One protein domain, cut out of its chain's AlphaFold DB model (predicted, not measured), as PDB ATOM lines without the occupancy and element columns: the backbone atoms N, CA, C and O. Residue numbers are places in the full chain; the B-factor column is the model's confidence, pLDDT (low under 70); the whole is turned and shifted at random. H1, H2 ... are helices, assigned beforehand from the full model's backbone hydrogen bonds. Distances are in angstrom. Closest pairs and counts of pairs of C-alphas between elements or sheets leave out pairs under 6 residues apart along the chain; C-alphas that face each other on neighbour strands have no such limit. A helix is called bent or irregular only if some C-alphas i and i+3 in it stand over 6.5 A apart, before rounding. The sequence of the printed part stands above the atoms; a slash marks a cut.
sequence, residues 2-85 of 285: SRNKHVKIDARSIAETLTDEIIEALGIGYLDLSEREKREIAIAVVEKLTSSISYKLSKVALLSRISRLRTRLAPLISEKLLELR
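What this domain is: This is residues 2 to 85 of the 285 residues of an uncharacterized protein of Acidilobales archaeon (UniProt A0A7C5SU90). The bent helix H4 makes an L partly round H3, the middle helix: arm H4b packs on one side of H3, H1 packs on the opposite side, and H2 crosses H3 and packs on the other arm, H4a. A tail, residues 2 to 10, lengthens this body at one end, and its residues 2 to 4 stick out. The printed part has 84 residues with four named helices, H1 H2 H3 H4, and no named strand; the class is all helix. It is compact, with a radius of gyration of the C-alphas of 13.0 A, and spans 47 by 23 by 23 A.

Where its parts are: Find C-alpha 59 at (153.025, 194.580, 119.605), where H4, residues 59 to 84, begins. By its hydrogen bonds it was assigned as one helix, but it is bent: C-alphas 68 and 71 are 8.0 A apart. Arm H4a is residues 59 to 68, 14.4 A; arm H4b is residues 71 to 84, 20.2 A, ending at (130.352, 195.889, 105.755), and is irregular, with C-alphas 72 and 75 7.0 A apart. H3 is residues 35 to 50, 22.2 A, H2 residues 19 to 25, and H1 residues 11 to 17.

How they stand to each other: H4a and H4b are about perpendicular, at 84 degrees. Look at H3, the hub: H4b touches it at Ile 77 and Ile 41, C-alphas 6.3 A apart, a steep tilt of 43 degrees, opposite ways. H1 touches H3 at Ala 15 and Ile 43, 5.1 A between C-alphas. H2 touches residues 38 to 42 of H3, closest C-alphas Thr 19 and Ala 42, 5.8 A. H2 touches H4a at Ala 25 and Ser 67, 4.9 A between C-alphas. H1 is apart from both arms. In H1, H2, H3 and H4a every O i to N i+4 pair is within hydrogen-bond range; in H4b 8 of 10 are.

The domain as a whole: The C-alphas of Ser 2 and Asp 32 are the two farthest apart, 47.8 A. The printed part has no cut and no long link. Residues 2 to 8 have pLDDT under 70.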
ATOM      1  N   SER A   2     162.926 168.138 113.905       39.53
ATOM      2  CA  SER A   2     162.209 168.931 114.914       39.53
ATOM      3  C   SER A   2     160.733 169.049 114.528       39.53
ATOM      4  O   SER A   2     160.409 169.576 113.464       39.53
ATOM      5  N   ARG A   3     159.838 168.534 115.377       41.81
ATOM      6  CA  ARG A   3     158.392 168.766 115.275       41.81
ATOM      7  C   ARG A   3     158.122 170.220 115.665       41.81
ATOM      8  O   ARG A   3     157.984 170.520 116.848       41.81
ATOM      9  N   ASN A   4     158.036 171.115 114.683       42.62
ATOM     10  CA  ASN A   4     157.507 172.458 114.907       42.62
ATOM     11  C   ASN A   4     156.049 172.336 115.374       42.62
ATOM     12  O   ASN A   4     155.149 172.062 114.582       42.62
ATOM     13  N   LYS A   5     155.815 172.525 116.677       44.88
ATOM     14  CA  LYS A   5     154.478 172.805 117.207       44.88
ATOM     15  C   LYS A   5     154.031 174.129 116.590       44.88
ATOM     16  O   LYS A   5     154.587 175.172 116.917       44.88
ATOM     17  N   HIS A   6     153.050 174.089 115.693       49.84
ATOM     18  CA  HIS A   6     152.357 175.297 115.261       49.84
ATOM     19  C   HIS A   6     151.701 175.928 116.492       49.84
ATOM     20  O   HIS A   6     150.732 175.394 117.031       49.84
ATOM     21  N   VAL A   7     152.253 177.042 116.971       58.91
ATOM     22  CA  VAL A   7     151.579 177.867 117.971       58.91
ATOM     23  C   VAL A   7     150.371 178.476 117.271       58.91
ATOM     24  O   VAL A   7     150.528 179.255 116.333       58.91
ATOM     25  N   LYS A   8     149.163 178.082 117.679       65.56
ATOM     26  CA  LYS A   8     147.928 178.683 117.171       65.56
ATOM     27  C   LYS A   8     147.862 180.115 117.702       65.56
ATOM     28  O   LYS A   8     147.645 180.324 118.891       65.56
ATOM     29  N   ILE A   9     148.131 181.086 116.834       76.81
ATOM     30  CA  ILE A   9     148.057 182.507 117.175       76.81
ATOM     31  C   ILE A   9     146.581 182.902 117.208       76.81
ATOM     32  O   ILE A   9     145.877 182.738 116.212       76.81
ATOM     33  N   ASP A  10     146.120 183.419 118.345       84.25
ATOM     34  CA  ASP A  10     144.781 183.994 118.472       84.25
ATOM     35  C   ASP A  10     144.766 185.408 117.878       84.25
ATOM     36  O   ASP A  10     144.995 186.408 118.561       84.25
ATOM     37  N   ALA A  11     144.572 185.473 116.562       83.81
ATOM     38  CA  ALA A  11     144.540 186.721 115.812       83.81
ATOM     39  C   ALA A  11     143.401 187.645 116.264       83.81
ATOM     40  O   ALA A  11     143.593 188.861 116.311       83.81
ATOM     41  N   ARG A  12     142.250 187.076 116.645       88.75
ATOM     42  CA  ARG A  12     141.078 187.838 117.078       88.75
ATOM     43  C   ARG A  12     141.360 188.576 118.380       88.75
ATOM     44  O   ARG A  12     141.218 189.792 118.415       88.75
ATOM     45  N   SER A  13     141.825 187.870 119.412       89.56
ATOM     46  CA  SER A  13     142.123 188.499 120.706       89.56
ATOM     47  C   SER A  13     143.183 189.606 120.579       89.56
ATOM     48  O   SER A  13     143.050 190.675 121.180       89.56
ATOM     49  N   ILE A  14     144.213 189.390 119.747       87.88
ATOM     50  CA  ILE A  14     145.243 190.404 119.472       87.88
ATOM     51  C   ILE A  14     144.632 191.634 118.794       87.88
ATOM     52  O   ILE A  14     144.910 192.755 119.216       87.88
ATOM     53  N   ALA A  15     143.823 191.432 117.751       90.25
ATOM     54  CA  ALA A  15     143.206 192.521 117.005       90.25
ATOM     55  C   ALA A  15     142.233 193.336 117.865       90.25
ATOM     56  O   ALA A  15     142.281 194.562 117.836       90.25
ATOM     57  N   GLU A  16     141.398 192.676 118.670       92.06
ATOM     58  CA  GLU A  16     140.442 193.335 119.567       92.06
ATOM     59  C   GLU A  16     141.144 194.197 120.624       92.06
ATOM     60  O   GLU A  16     140.685 195.293 120.926       92.06
ATOM     61  N   THR A  17     142.288 193.742 121.143       94.00
ATOM     62  CA  THR A  17     143.053 194.489 122.157       94.00
ATOM     63  C   THR A  17     143.795 195.697 121.572       94.00
ATOM     64  O   THR A  17     144.112 196.627 122.305       94.00
ATOM     65  N   LEU A  18     144.115 195.671 120.274       94.94
ATOM     66  CA  LEU A  18     144.964 196.665 119.601       94.94
ATOM     67  C   LEU A  18     144.235 197.385 118.458       94.94
ATOM     68  O   LEU A  18     144.874 197.819 117.499       94.94
ATOM     69  N   THR A  19     142.901 197.425 118.494       96.81
ATOM     70  CA  THR A  19     142.093 197.867 117.350       96.81
ATOM     71  C   THR A  19     142.464 199.285 116.919       96.81
ATOM     72  O   THR A  19     142.787 199.485 115.749       96.81
ATOM     73  N   ASP A  20     142.492 200.250 117.838       96.62
ATOM     74  CA  ASP A  20     142.779 201.645 117.490       96.62
ATOM     75  C   ASP A  20     144.214 201.830 116.978       96.62
ATOM     76  O   ASP A  20     144.415 202.468 115.943       96.62
ATOM     77  N   GLU A  21     145.215 201.196 117.602       97.44
ATOM     78  CA  GLU A  21     146.602 201.296 117.130       97.44
ATOM     79  C   GLU A  21     146.803 200.628 115.765       97.44
ATOM     80  O   GLU A  21     147.640 201.063 114.972       97.44
ATOM     81  N   ILE A  22     146.046 199.568 115.465       97.62
ATOM     82  CA  ILE A  22     146.049 198.939 114.141       97.62
ATOM     83  C   ILE A  22     145.448 199.890 113.106       97.62
ATOM     84  O   ILE A  22     146.026 200.043 112.030       97.62
ATOM     85  N   ILE A  23     144.325 200.542 113.409       97.94
ATOM     86  CA  ILE A  23     143.675 201.504 112.509       97.94
ATOM     87  C   ILE A  23     144.578 202.713 112.238       97.94
ATOM     88  O   ILE A  23     144.698 203.150 111.088       97.94
ATOM     89  N   GLU A  24     145.274 203.202 113.263       97.19
ATOM     90  CA  GLU A  24     146.270 204.264 113.139       97.19
ATOM     91  C   GLU A  24     147.481 203.815 112.306       97.19
ATOM     92  O   GLU A  24     147.881 204.514 111.376       97.19
ATOM     93  N   ALA A  25     148.016 202.614 112.549       97.12
ATOM     94  CA  ALA A  25     149.116 202.045 111.760       97.12
ATOM     95  C   ALA A  25     148.728 201.805 110.288       97.12
ATOM     96  O   ALA A  25     149.547 201.947 109.377       97.12
ATOM     97  N   LEU A  26     147.466 201.457 110.036       97.12
ATOM     98  CA  LEU A  26     146.876 201.397 108.699       97.12
ATOM     99  C   LEU A  26     146.610 202.783 108.109       97.12
ATOM    100  O   LEU A  26     146.292 202.872 106.928       97.12
ATOM    101  N   GLY A  27     146.705 203.843 108.912       95.88
ATOM    102  CA  GLY A  27     146.448 205.238 108.572       95.88
ATOM    103  C   GLY A  27     145.063 205.511 107.993       95.88
ATOM    104  O   GLY A  27     144.894 206.480 107.254       95.88
ATOM    105  N   ILE A  28     144.088 204.653 108.285       97.19
ATOM    106  CA  ILE A  28     142.701 204.786 107.815       97.19
ATOM    107  C   ILE A  28     141.792 205.427 108.868       97.19
ATOM    108  O   ILE A  28     140.580 205.399 108.719       97.19
ATOM    109  N   GLY A  29     142.359 206.013 109.929       95.25
ATOM    110  CA  GLY A  29     141.590 206.633 111.014       95.25
ATOM    111  C   GLY A  29     140.746 207.844 110.598       95.25
ATOM    112  O   GLY A  29     139.856 208.233 111.341       95.25
ATOM    113  N   TYR A  30     141.000 208.419 109.418       94.88
ATOM    114  CA  TYR A  30     140.169 209.480 108.837       94.88
ATOM    115  C   TYR A  30     138.898 208.943 108.164       94.88
ATOM    116  O   TYR A  30     137.975 209.710 107.913       94.88
ATOM    117  N   LEU A  31     138.842 207.641 107.861       94.25
ATOM    118  CA  LEU A  31     137.609 207.004 107.427       94.25
ATOM    119  C   LEU A  31     136.723 206.920 108.671       94.25
ATOM    120  O   LEU A  31     137.119 206.295 109.653       94.25
ATOM    121  N   ASP A  32     135.563 207.568 108.650       92.12
ATOM    122  CA  ASP A  32     134.584 207.590 109.747       92.12
ATOM    123  C   ASP A  32     133.986 206.188 110.011       92.12
ATOM    124  O   ASP A  32     132.862 205.859 109.619       92.12
ATOM    125  N   LEU A  33     134.805 205.298 110.580       96.38
ATOM    126  CA  LEU A  33     134.518 203.888 110.823       96.38
ATOM    127  C   LEU A  33     133.935 203.697 112.220       96.38
ATOM    128  O   LEU A  33     134.510 204.121 113.222       96.38
ATOM    129  N   SER A  34     132.838 202.948 112.294       95.88
ATOM    130  CA  SER A  34     132.271 202.502 113.562       95.88
ATOM    131  C   SER A  34     133.202 201.521 114.280       95.88
ATOM    132  O   SER A  34     133.975 200.788 113.661       95.88
ATOM    133  N   GLU A  35     133.051 201.405 115.600       95.38
ATOM    134  CA  GLU A  35     133.822 200.461 116.427       95.38
ATOM    135  C   GLU A  35     133.701 199.001 115.971       95.38
ATOM    136  O   GLU A  35     134.608 198.185 116.138       95.38
ATOM    137  N   ARG A  36     132.564 198.630 115.376       95.25
ATOM    138  CA  ARG A  36     132.404 197.312 114.760       95.25
ATOM    139  C   ARG A  36     133.302 197.165 113.531       95.25
ATOM    140  O   ARG A  36     133.988 196.158 113.410       95.25
ATOM    141  N   GLU A  37     133.304 198.147 112.641       96.88
ATOM    142  CA  GLU A  37     134.077 198.096 111.397       96.88
ATOM    143  C   GLU A  37     135.578 198.110 111.661       96.88
ATOM    144  O   GLU A  37     136.302 197.305 111.077       96.88
ATOM    145  N   LYS A  38     136.034 198.956 112.594       97.69
ATOM    146  CA  LYS A  38     137.433 198.978 113.030       97.69
ATOM    147  C   LYS A  38     137.899 197.592 113.487       97.69
ATOM    148  O   LYS A  38     138.937 197.118 113.029       97.69
ATOM    149  N   ARG A  39     137.107 196.920 114.335       96.75
ATOM    150  CA  ARG A  39     137.409 195.566 114.832       96.75
ATOM    151  C   ARG A  39     137.482 194.535 113.711       96.75
ATOM    152  O   ARG A  39     138.465 193.807 113.633       96.75
ATOM    153  N   GLU A  40     136.487 194.484 112.829       97.38
ATOM    154  CA  GLU A  40     136.466 193.519 111.717       97.38
ATOM    155  C   GLU A  40     137.661 193.707 110.767       97.38
ATOM    156  O   GLU A  40     138.298 192.734 110.354       97.38
ATOM    157  N   ILE A  41     138.022 194.959 110.465       97.62
ATOM    158  CA  ILE A  41     139.202 195.276 109.649       97.62
ATOM    159  C   ILE A  41     140.489 194.863 110.369       97.62
ATOM    160  O   ILE A  41     141.353 194.224 109.762       97.62
ATOM    161  N   ALA A  42     140.623 195.191 111.658       97.31
ATOM    162  CA  ALA A  42     141.792 194.825 112.451       97.31
ATOM    163  C   ALA A  42     141.980 193.300 112.508       97.31
ATOM    164  O   ALA A  42     143.091 192.816 112.283       97.31
ATOM    165  N   ILE A  43     140.899 192.541 112.729       95.88
ATOM    166  CA  ILE A  43     140.914 191.070 112.735       95.88
ATOM    167  C   ILE A  43     141.411 190.547 111.388       95.88
ATOM    168  O   ILE A  43     142.395 189.808 111.354       95.88
ATOM    169  N   ALA A  44     140.807 190.989 110.281       96.38
ATOM    170  CA  ALA A  44     141.182 190.537 108.942       96.38
ATOM    171  C   ALA A  44     142.664 190.813 108.624       96.38
ATOM    172  O   ALA A  44     143.360 189.972 108.048       96.38
ATOM    173  N   VAL A  45     143.177 191.982 109.022       96.31
ATOM    174  CA  VAL A  45     144.582 192.357 108.817       96.31
ATOM    175  C   VAL A  45     145.522 191.494 109.656       96.31
ATOM    176  O   VAL A  45     146.514 190.983 109.123       96.31
ATOM    177  N   VAL A  46     145.229 191.301 110.945       94.44
ATOM    178  CA  VAL A  46     146.066 190.466 111.818       94.44
ATOM    179  C   VAL A  46     146.061 189.026 111.321       94.44
ATOM    180  O   VAL A  46     147.139 188.479 111.108       94.44
ATOM    181  N   GLU A  47     144.892 188.450 111.031       93.12
ATOM    182  CA  GLU A  47     144.765 187.098 110.474       93.12
ATOM    183  C   GLU A  47     145.595 186.927 109.202       93.12
ATOM    184  O   GLU A  47     146.372 185.972 109.082       93.12
ATOM    185  N   LYS A  48     145.514 187.884 108.268       93.19
ATOM    186  CA  LYS A  48     146.307 187.848 107.037       93.19
ATOM    187  C   LYS A  48     147.804 187.799 107.332       93.19
ATOM    188  O   LYS A  48     148.522 187.017 106.703       93.19
ATOM    189  N   LEU A  49     148.283 188.607 108.276       91.19
ATOM    190  CA  LEU A  49     149.705 188.706 108.613       91.19
ATOM    191  C   LEU A  49     150.213 187.542 109.469       91.19
ATOM    192  O   LEU A  49     151.394 187.197 109.365       91.19
ATOM    193  N   THR A  50     149.353 186.939 110.290       88.44
ATOM    194  CA  THR A  50     149.724 185.841 111.190       88.44
ATOM    195  C   THR A  50     149.487 184.457 110.590       88.44
ATOM    196  O   THR A  50     150.063 183.490 111.074       88.44
ATOM    197  N   SER A  51     148.697 184.345 109.516       83.25
ATOM    198  CA  SER A  51     148.344 183.067 108.869       83.25
ATOM    199  C   SER A  51     149.543 182.205 108.449       83.25
ATOM    200  O   SER A  51     149.446 180.982 108.416       83.25
ATOM    201  N   SER A  52     150.681 182.832 108.141       74.44
ATOM    202  CA  SER A  52     151.887 182.169 107.621       74.44
ATOM    203  C   SER A  52     153.046 182.086 108.619       74.44
ATOM    204  O   SER A  52     154.117 181.599 108.263       74.44
ATOM    205  N   ILE A  53     152.868 182.545 109.864       80.19
ATOM    206  CA  ILE A  53     153.925 182.526 110.885       80.19
ATOM    207  C   ILE A  53     153.559 181.595 112.041       80.19
ATOM    208  O   ILE A  53     152.415 181.518 112.474       80.19
ATOM    209  N   SER A  54     154.562 180.894 112.562       71.19
ATOM    210  CA  SER A  54     154.427 179.967 113.692       71.19
ATOM    211  C   SER A  54     154.873 180.564 115.032       71.19
ATOM    212  O   SER A  54     154.898 179.852 116.034       71.19
ATOM    213  N   TYR A  55     155.237 181.853 115.062       74.50
ATOM    214  CA  TYR A  55     155.732 182.555 116.249       74.50
ATOM    215  C   TYR A  55     154.887 183.791 116.574       74.50
ATOM    216  O   TYR A  55     154.329 184.439 115.688       74.50
ATOM    217  N   LYS A  56     154.822 184.143 117.863       76.56
ATOM    218  CA  LYS A  56     154.091 185.321 118.344       76.56
ATOM    219  C   LYS A  56     154.883 186.594 118.037       76.56
ATOM    220  O   LYS A  56     156.010 186.749 118.499       76.56
ATOM    221  N   LEU A  57     154.288 187.511 117.277       80.75
ATOM    222  CA  LEU A  57     154.838 188.853 117.073       80.75
ATOM    223  C   LEU A  57     154.654 189.696 118.339       80.75
ATOM    224  O   LEU A  57     153.612 189.628 118.993       80.75
ATOM    225  N   SER A  58     155.650 190.520 118.669       89.19
ATOM    226  CA  SER A  58     155.463 191.582 119.659       89.19
ATOM    227  C   SER A  58     154.536 192.669 119.102       89.19
ATOM    228  O   SER A  58     154.443 192.841 117.883       89.19
ATOM    229  N   LYS A  59     153.883 193.439 119.987       92.12
ATOM    230  CA  LYS A  59     153.025 194.580 119.605       92.12
ATOM    231  C   LYS A  59     153.743 195.524 118.633       92.12
ATOM    232  O   LYS A  59     153.237 195.800 117.552       92.12
ATOM    233  N   VAL A  60     154.960 195.948 118.983       94.06
ATOM    234  CA  VAL A  60     155.772 196.871 118.171       94.06
ATOM    235  C   VAL A  60     156.094 196.280 116.794       94.06
ATOM    236  O   VAL A  60     155.949 196.960 115.780       94.06
ATOM    237  N   ALA A  61     156.477 194.999 116.735       92.44
ATOM    238  CA  ALA A  61     156.792 194.339 115.470       92.44
ATOM    239  C   ALA A  61     155.556 194.199 114.566       92.44
ATOM    240  O   ALA A  61     155.663 194.377 113.351       92.44
ATOM    241  N   LEU A  62     154.387 193.905 115.146       93.44
ATOM    242  CA  LEU A  62     153.127 193.816 114.413       93.44
ATOM    243  C   LEU A  62     152.736 195.173 113.810       93.44
ATOM    244  O   LEU A  62     152.542 195.254 112.600       93.44
ATOM    245  N   LEU A  63     152.693 196.237 114.618       96.19
ATOM    246  CA  LEU A  63     152.300 197.578 114.163       96.19
ATOM    247  C   LEU A  63     153.268 198.146 113.113       96.19
ATOM    248  O   LEU A  63     152.839 198.685 112.091       96.19
ATOM    249  N   SER A  64     154.578 197.946 113.302       95.88
ATOM    250  CA  SER A  64     155.593 198.321 112.307       95.88
ATOM    251  C   SER A  64     155.391 197.575 110.983       95.88
ATOM    252  O   SER A  64     155.459 198.162 109.899       95.88
ATOM    253  N   ARG A  65     155.076 196.274 111.051       94.25
ATOM    254  CA  ARG A  65     154.797 195.462 109.863       94.25
ATOM    255  C   ARG A  65     153.522 195.907 109.148       94.25
ATOM    256  O   ARG A  65     153.546 195.960 107.921       94.25
ATOM    257  N   ILE A  66     152.455 196.220 109.883       96.56
ATOM    258  CA  ILE A  66     151.199 196.758 109.337       96.56
ATOM    259  C   ILE A  66     151.477 198.065 108.590       96.56
ATOM    260  O   ILE A  66     151.171 198.156 107.403       96.56
ATOM    261  N   SER A  67     152.159 199.009 109.241       96.12
ATOM    262  CA  SER A  67     152.501 200.315 108.661       96.12
ATOM    263  C   SER A  67     153.277 200.173 107.349       96.12
ATOM    264  O   SER A  67     152.924 200.762 106.330       96.12
ATOM    265  N   ARG A  68     154.298 199.304 107.326       96.44
ATOM    266  CA  ARG A  68     155.108 199.044 106.122       96.44
ATOM    267  C   ARG A  68     154.317 198.383 104.989       96.44
ATOM    268  O   ARG A  68     154.666 198.538 103.823       96.44
ATOM    269  N   LEU A  69     153.301 197.589 105.318       95.88
ATOM    270  CA  LEU A  69     152.513 196.826 104.347       95.88
ATOM    271  C   LEU A  69     151.185 197.495 103.989       95.88
ATOM    272  O   LEU A  69     150.405 196.893 103.257       95.88
ATOM    273  N   ARG A  70     150.943 198.728 104.444       94.62
ATOM    274  CA  ARG A  70     149.681 199.456 104.275       94.62
ATOM    275  C   ARG A  70     149.128 199.396 102.846       94.62
ATOM    276  O   ARG A  70     148.013 198.927 102.650       94.62
ATOM    277  N   THR A  71     149.927 199.747 101.837       94.12
ATOM    278  CA  THR A  71     149.509 199.695 100.421       94.12
ATOM    279  C   THR A  71     149.147 198.282  99.961       94.12
ATOM    280  O   THR A  71     148.202 198.097  99.206       94.12
ATOM    281  N   ARG A  72     149.865 197.255 100.438       95.44
ATOM    282  CA  ARG A  72     149.580 195.851 100.092       95.44
ATOM    283  C   ARG A  72     148.339 195.309 100.803       95.44
ATOM    284  O   ARG A  72     147.741 194.353 100.324       95.44
ATOM    285  N   LEU A  73     147.984 195.885 101.949       97.00
ATOM    286  CA  LEU A  73     146.793 195.537 102.721       97.00
ATOM    287  C   LEU A  73     145.551 196.300 102.244       97.00
ATOM    288  O   LEU A  73     144.437 195.878 102.538       97.00
ATOM    289  N   ALA A  74     145.715 197.386 101.486       97.31
ATOM    290  CA  ALA A  74     144.604 198.233 101.070       97.31
ATOM    291  C   ALA A  74     143.501 197.514 100.263       97.31
ATOM    292  O   ALA A  74     142.331 197.774 100.555       97.31
ATOM    293  N   PRO A  75     143.798 196.554  99.359       97.50
ATOM    294  CA  PRO A  75     142.755 195.750  98.719       97.50
ATOM    295  C   PRO A  75     141.921 194.937  99.718       97.50
ATOM    296  O   PRO A  75     140.698 194.962  99.644       97.50
ATOM    297  N   LEU A  76     142.556 194.296 100.708       97.75
ATOM    298  CA  LEU A  76     141.856 193.546 101.762       97.75
ATOM    299  C   LEU A  76     140.934 194.460 102.582       97.75
ATOM    300  O   LEU A  76     139.807 194.098 102.904       97.75
ATOM    301  N   ILE A  77     141.408 195.662 102.911       98.00
ATOM    302  CA  ILE A  77     140.614 196.650 103.648       98.00
ATOM    303  C   ILE A  77     139.434 197.117 102.792       98.00
ATOM    304  O   ILE A  77     138.313 197.189 103.281       98.00
ATOM    305  N   SER A  78     139.669 197.384 101.507       98.19
ATOM    306  CA  SER A  78     138.628 197.809 100.565       98.19
ATOM    307  C   SER A  78     137.539 196.750 100.404       98.19
ATOM    308  O   SER A  78     136.358 197.084 100.388       98.19
ATOM    309  N   GLU A  79     137.923 195.475 100.346       98.00
ATOM    310  CA  GLU A  79     136.992 194.344 100.335       98.00
ATOM    311  C   GLU A  79     136.120 194.342 101.594       98.00
ATOM    312  O   GLU A  79     134.894 194.334 101.490       98.00
ATOM    313  N   LYS A  80     136.728 194.479 102.781       97.62
ATOM    314  CA  LYS A  80     135.978 194.545 104.044       97.62
ATOM    315  C   LYS A  80     135.039 195.745 104.117       97.62
ATOM    316  O   LYS A  80     133.902 195.595 104.552       97.62
ATOM    317  N   LEU A  81     135.465 196.920 103.657       97.62
ATOM    318  CA  LEU A  81     134.607 198.108 103.612       97.62
ATOM    319  C   LEU A  81     133.389 197.890 102.703       97.62
ATOM    320  O   LEU A  81     132.272 198.262 103.066       97.62
ATOM    321  N   LEU A  82     133.582 197.249 101.548       97.44
ATOM    322  CA  LEU A  82     132.506 196.947 100.604       97.44
ATOM    323  C   LEU A  82     131.538 195.868 101.103       97.44
ATOM    324  O   LEU A  82     130.358 195.936 100.754       97.44
ATOM    325  N   GLU A  83     132.016 194.908 101.900       96.44
ATOM    326  CA  GLU A  83     131.193 193.895 102.577       96.44
ATOM    327  C   GLU A  83     130.352 194.501 103.711       96.44
ATOM    328  O   GLU A  83     129.167 194.195 103.844       96.44
ATOM    329  N   LEU A  84     130.967 195.352 104.538       96.25
ATOM    330  CA  LEU A  84     130.352 195.889 105.755       96.25
ATOM    331  C   LEU A  84     129.356 197.012 105.467       96.25
ATOM    332  O   LEU A  84     128.342 197.130 106.160       96.25
ATOM    333  N   ARG A  85     129.616 197.825 104.438       94.00
ATOM    334  CA  ARG A  85     128.759 198.954 104.080       94.00
ATOM    335  C   ARG A  85     127.997 198.699 102.801       94.00
ATOM    336  O   ARG A  85     128.562 198.248 101.810       94.00
TER     337      ARG A  85